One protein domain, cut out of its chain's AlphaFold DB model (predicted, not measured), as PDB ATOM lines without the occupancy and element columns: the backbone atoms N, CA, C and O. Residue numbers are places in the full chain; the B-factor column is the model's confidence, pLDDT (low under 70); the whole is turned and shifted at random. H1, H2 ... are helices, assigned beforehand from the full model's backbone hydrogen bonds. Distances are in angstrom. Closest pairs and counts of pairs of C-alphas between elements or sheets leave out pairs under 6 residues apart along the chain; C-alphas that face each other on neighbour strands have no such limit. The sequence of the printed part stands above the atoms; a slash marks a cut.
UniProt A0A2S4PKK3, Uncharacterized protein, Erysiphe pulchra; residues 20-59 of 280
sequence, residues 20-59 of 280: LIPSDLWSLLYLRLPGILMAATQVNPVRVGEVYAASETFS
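AT A GLANCE: This is residues 20 to 59 of the 280 residues of an uncharacterized protein of Erysiphe pulchra (UniProt A0A2S4PKK3). Two helices, H2 and the longer H3, meet near their ends as a V, and the very short H1 sits over the opening of the V, touching both. Residues 20 to 27, with no named element, lead into H1 on the same side of the V, and the far part of H3 makes the length of the domain. The printed part has 40 residues, with three named helices in the order H1, H2, H3 and no named strand; the class is all helix. The whole is compact, with a radius of gyration of the C-alphas of 9.6 A and spans of 27 by 18 by 17 A.

IN THESE COORDINATES: The printed part begins at Leu 20, C-alpha at (0.092, -111.221, -18.224). H1 holds residues 28 to 31, its first C-alpha at (-1.911, -98.498, -7.450), and is 5.1 A long from first to last C-alpha. H2 holds residues 36 to 43 and is 10.3 A long. H3 holds residues 45 to 59, is 21.8 A long, and ends with C-alpha 59 at (-0.889, -85.989, -3.946).

HOW THE PARTS SIT: H1 and H2 only just touch, with 3 pairs of C-alphas within 8 A, and only at the corner by their link; their closest C-alphas, Leu 31 and Leu 37, are 4.9 A apart. H1 and H3 touch, the closest C-alphas being those of Leu 28 and Val 51, 6.4 A apart. H2 and H3 only just touch, with 3 pairs of C-alphas within 8 A, H3 with residue 48 alone; the closest C-alphas are those of Thr 41 and Val 48, 6.1 A apart. The lines of H2 and H3 stand at a steep tilt of 49 degrees, opposite ways. Every O i to N i+4 pair is within hydrogen-bond range in H2, and 9 of 11 are in H3; H1 is too short for such a pair.

THE WHOLE: The two farthest C-alphas, those of Leu 20 and Ser 59, are 29.0 A apart. The printed part has no cut, and the links H1 to H2 and H2 to H3 are tight. The mean pLDDT of the printed part is 87.0; residues 58 to 59 are under 70.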
ATOM      1  N   LEU A  20       0.616-110.431 -19.351       71.38
ATOM      2  CA  LEU A  20       0.092-111.221 -18.224       71.38
ATOM      3  C   LEU A  20      -0.856-110.427 -17.310       71.38
ATOM      4  O   LEU A  20      -1.646-111.021 -16.576       71.38
ATOM      5  N   ILE A  21      -0.780-109.092 -17.334       78.31
ATOM      6  CA  ILE A  21      -1.623-108.219 -16.514       78.31
ATOM      7  C   ILE A  21      -2.521-107.393 -17.443       78.31
ATOM      8  O   ILE A  21      -2.028-106.442 -18.060       78.31
ATOM      9  N   PRO A  22      -3.823-107.728 -17.527       83.62
ATOM     10  CA  PRO A  22      -4.828-106.935 -18.224       83.62
ATOM     11  C   PRO A  22      -4.713-105.436 -17.925       83.62
ATOM     12  O   PRO A  22      -4.449-105.027 -16.789       83.62
ATOM     13  N   SER A  23      -4.896-104.599 -18.948       82.69
ATOM     14  CA  SER A  23      -4.660-103.148 -18.880       82.69
ATOM     15  C   SER A  23      -5.481-102.439 -17.788       82.69
ATOM     16  O   SER A  23      -5.048-101.420 -17.254       82.69
ATOM     17  N   ASP A  24      -6.642-102.990 -17.434       82.81
ATOM     18  CA  ASP A  24      -7.569-102.520 -16.401       82.81
ATOM     19  C   ASP A  24      -7.114-102.831 -14.963       82.81
ATOM     20  O   ASP A  24      -7.580-102.193 -14.017       82.81
ATOM     21  N   LEU A  25      -6.165-103.754 -14.782       84.44
ATOM     22  CA  LEU A  25      -5.626-104.128 -13.471       84.44
ATOM     23  C   LEU A  25      -4.395-103.309 -13.053       84.44
ATOM     24  O   LEU A  25      -3.940-103.421 -11.911       84.44
ATOM     25  N   TRP A  26      -3.887-102.424 -13.914       92.00
ATOM     26  CA  TRP A  26      -2.769-101.517 -13.619       92.00
ATOM     27  C   TRP A  26      -3.196-100.331 -12.742       92.00
ATOM     28  O   TRP A  26      -3.164 -99.173 -13.152       92.00
ATOM     29  N   SER A  27      -3.600-100.624 -11.506       93.94
ATOM     30  CA  SER A  27      -3.943 -99.621 -10.497       93.94
ATOM     31  C   SER A  27      -3.013 -99.704  -9.290       93.94
ATOM     32  O   SER A  27      -2.563-100.783  -8.902       93.94
ATOM     33  N   LEU A  28      -2.769 -98.564  -8.638       91.88
ATOM     34  CA  LEU A  28      -1.911 -98.498  -7.450       91.88
ATOM     35  C   LEU A  28      -2.412 -99.419  -6.322       91.88
ATOM     36  O   LEU A  28      -1.623-100.020  -5.600       91.88
ATOM     37  N   LEU A  29      -3.735 -99.552  -6.177       88.75
ATOM     38  CA  LEU A  29      -4.348-100.436  -5.183       88.75
ATOM     39  C   LEU A  29      -4.055-101.911  -5.462       88.75
ATOM     40  O   LEU A  29      -3.851-102.677  -4.523       88.75
ATOM     41  N   TYR A  30      -4.022-102.297  -6.736       88.19
ATOM     42  CA  TYR A  30      -3.711-103.659  -7.148       88.19
ATOM     43  C   TYR A  30      -2.215-103.960  -7.000       88.19
ATOM     44  O   TYR A  30      -1.846-104.988  -6.436       88.19
ATOM     45  N   LEU A  31      -1.354-103.019  -7.400       93.25
ATOM     46  CA  LEU A  31       0.098-103.145  -7.255       93.25
ATOM     47  C   LEU A  31       0.559-103.183  -5.789       93.25
ATOM     48  O   LEU A  31       1.599-103.756  -5.507       93.25
ATOM     49  N   ARG A  32      -0.209-102.643  -4.832       90.88
ATOM     50  CA  ARG A  32       0.108-102.721  -3.389       90.88
ATOM     51  C   ARG A  32      -0.061-104.110  -2.768       90.88
ATOM     52  O   ARG A  32       0.262-104.291  -1.595       90.88
ATOM     53  N   LEU A  33      -0.594-105.081  -3.503       85.00
ATOM     54  CA  LEU A  33      -0.769-106.436  -2.995       85.00
ATOM     55  C   LEU A  33       0.585-107.171  -2.905       85.00
ATOM     56  O   LEU A  33       1.379-107.096  -3.848       85.00
ATOM     57  N   PRO A  34       0.857-107.909  -1.807       79.56
ATOM     58  CA  PRO A  34       2.089-108.683  -1.664       79.56
ATOM     59  C   PRO A  34       2.306-109.645  -2.839       79.56
ATOM     60  O   PRO A  34       1.366-110.284  -3.308       79.56
ATOM     61  N   GLY A  35       3.541-109.727  -3.339       80.44
ATOM     62  CA  GLY A  35       3.920-110.569  -4.483       80.44
ATOM     63  C   GLY A  35       3.552-109.993  -5.857       80.44
ATOM     64  O   GLY A  35       4.337-110.130  -6.794       80.44
ATOM     65  N   ILE A  36       2.430-109.274  -5.972       87.00
ATOM     66  CA  ILE A  36       1.981-108.681  -7.242       87.00
ATOM     67  C   ILE A  36       2.914-107.560  -7.688       87.00
ATOM     68  O   ILE A  36       3.273-107.532  -8.860       87.00
ATOM     69  N   LEU A  37       3.375-106.687  -6.783       91.75
ATOM     70  CA  LEU A  37       4.350-105.651  -7.144       91.75
ATOM     71  C   LEU A  37       5.618-106.257  -7.753       91.75
ATOM     72  O   LEU A  37       6.103-105.785  -8.775       91.75
ATOM     73  N   MET A  38       6.143-107.309  -7.126       87.25
ATOM     74  CA  MET A  38       7.383-107.955  -7.550       87.25
ATOM     75  C   MET A  38       7.216-108.613  -8.922       87.25
ATOM     76  O   MET A  38       8.032-108.377  -9.809       87.25
ATOM     77  N   ALA A  39       6.128-109.360  -9.123       85.06
ATOM     78  CA  ALA A  39       5.816-109.976 -10.409       85.06
ATOM     79  C   ALA A  39       5.556-108.922 -11.502       85.06
ATOM     80  O   ALA A  39       6.129-109.003 -12.582       85.06
ATOM     81  N   ALA A  40       4.763-107.888 -11.212       92.38
ATOM     82  CA  ALA A  40       4.475-106.807 -12.155       92.38
ATOM     83  C   ALA A  40       5.730-106.006 -12.524       92.38
ATOM     84  O   ALA A  40       5.873-105.602 -13.672       92.38
ATOM     85  N   THR A  41       6.655-105.812 -11.579       92.81
ATOM     86  CA  THR A  41       7.937-105.131 -11.830       92.81
ATOM     87  C   THR A  41       8.863-105.985 -12.692       92.81
ATOM     88  O   THR A  41       9.575-105.438 -13.525       92.81
ATOM     89  N   GLN A  42       8.847-107.311 -12.527       89.00
ATOM     90  CA  GLN A  42       9.601-108.219 -13.397       89.00
ATOM     91  C   GLN A  42       9.024-108.270 -14.814       89.00
ATOM     92  O   GLN A  42       9.785-108.303 -15.774       89.00
ATOM     93  N   VAL A  43       7.694-108.257 -14.943       90.00
ATOM     94  CA  VAL A  43       7.014-108.307 -16.243       90.00
ATOM     95  C   VAL A  43       7.121-106.966 -16.969       90.00
ATOM     96  O   VAL A  43       7.523-106.934 -18.122       90.00
ATOM     97  N   ASN A  44       6.779-105.845 -16.331       92.94
ATOM     98  CA  ASN A  44       6.794-104.533 -16.976       92.94
ATOM     99  C   ASN A  44       7.167-103.416 -15.981       92.94
ATOM    100  O   ASN A  44       6.289-102.726 -15.447       92.94
ATOM    101  N   PRO A  45       8.474-103.199 -15.733       93.75
ATOM    102  CA  PRO A  45       8.935-102.202 -14.768       93.75
ATOM    103  C   PRO A  45       8.574-100.770 -15.188       93.75
ATOM    104  O   PRO A  45       8.318 -99.926 -14.330       93.75
ATOM    105  N   VAL A  46       8.495-100.500 -16.498       94.19
ATOM    106  CA  VAL A  46       8.124 -99.183 -17.042       94.19
ATOM    107  C   VAL A  46       6.689 -98.842 -16.657       94.19
ATOM    108  O   VAL A  46       6.438 -97.781 -16.088       94.19
ATOM    109  N   ARG A  47       5.751 -99.770 -16.873       94.25
ATOM    110  CA  ARG A  47       4.341 -99.554 -16.542       94.25
ATOM    111  C   ARG A  47       4.107 -99.423 -15.036       94.25
ATOM    112  O   ARG A  47       3.292 -98.600 -14.625       94.25
ATOM    113  N   VAL A  48       4.840-100.173 -14.205       94.94
ATOM    114  CA  VAL A  48       4.832 -99.970 -12.742       94.94
ATOM    115  C   VAL A  48       5.265 -98.540 -12.402       94.94
ATOM    116  O   VAL A  48       4.569 -97.860 -11.646       94.94
ATOM    117  N   GLY A  49       6.363 -98.061 -12.993       95.38
ATOM    118  CA  GLY A  49       6.854 -96.694 -12.804       95.38
ATOM    119  C   GLY A  49       5.825 -95.628 -13.192       95.38
ATOM    120  O   GLY A  49       5.584 -94.701 -12.421       95.38
ATOM    121  N   GLU A  50       5.152 -95.795 -14.333       94.81
ATOM    122  CA  GLU A  50       4.084 -94.891 -14.785       94.81
ATOM    123  C   GLU A  50       2.920 -94.814 -13.790       94.81
ATOM    124  O   GLU A  50       2.458 -93.720 -13.464       94.81
ATOM    125  N   VAL A  51       2.455 -95.956 -13.267       94.75
ATOM    126  CA  VAL A  51       1.347 -95.999 -12.295       94.75
ATOM    127  C   VAL A  51       1.730 -95.299 -10.985       94.75
ATOM    128  O   VAL A  51       0.900 -94.596 -10.398       94.75
ATOM    129  N   TYR A  52       2.980 -95.441 -10.536       94.38
ATOM    130  CA  TYR A  52       3.477 -94.760  -9.338       94.38
ATOM    131  C   TYR A  52       3.652 -93.251  -9.559       94.38
ATOM    132  O   TYR A  52       3.133 -92.466  -8.763       94.38
ATOM    133  N   ALA A  53       4.265 -92.827 -10.666       92.69
ATOM    134  CA  ALA A  53       4.428 -91.410 -11.001       92.69
ATOM    135  C   ALA A  53       3.076 -90.697 -11.198       92.69
ATOM    136  O   ALA A  53       2.865 -89.570 -10.734       92.69
ATOM    137  N   ALA A  54       2.110 -91.379 -11.822       90.50
ATOM    138  CA  ALA A  54       0.747 -90.876 -11.939       90.50
ATOM    139  C   ALA A  54       0.111 -90.648 -10.559       90.50
ATOM    140  O   ALA A  54      -0.598 -89.662 -10.377       90.50
ATOM    141  N   SER A  55       0.391 -91.503  -9.567       87.38
ATOM    142  CA  SER A  55      -0.169 -91.364  -8.216       87.38
ATOM    143  C   SER A  55       0.397 -90.182  -7.422       87.38
ATOM    144  O   SER A  55      -0.350 -89.527  -6.693       87.38
ATOM    145  N   GLU A  56       1.675 -89.846  -7.610       80.94
ATOM    146  CA  GLU A  56       2.305 -88.687  -6.964       80.94
ATOM    147  C   GLU A  56       1.746 -87.363  -7.497       80.94
ATOM    148  O   GLU A  56       1.576 -86.396  -6.751       80.94
ATOM    149  N   THR A  57       1.345 -87.350  -8.770       77.75
ATOM    150  CA  THR A  57       0.737 -86.180  -9.415       77.75
ATOM    151  C   THR A  57      -0.597 -85.784  -8.759       77.75
ATOM    152  O   THR A  57      -0.958 -84.606  -8.744       77.75
ATOM    153  N   PHE A  58      -1.306 -86.735  -8.138       63.72
ATOM    154  CA  PHE A  58      -2.546 -86.467  -7.399       63.72
ATOM    155  C   PHE A  58      -2.326 -86.039  -5.942       63.72
ATOM    156  O   PHE A  58      -3.243 -85.484  -5.339       63.72
ATOM    157  N   SER A  59      -1.141 -86.263  -5.368       57.03
ATOM    158  CA  SER A  59      -0.889 -85.989  -3.946       57.03
ATOM    159  C   SER A  59      -0.386 -84.569  -3.669       57.03
ATOM    160  O   SER A  59      -0.495 -84.102  -2.537       57.03
TER     161      SER A  59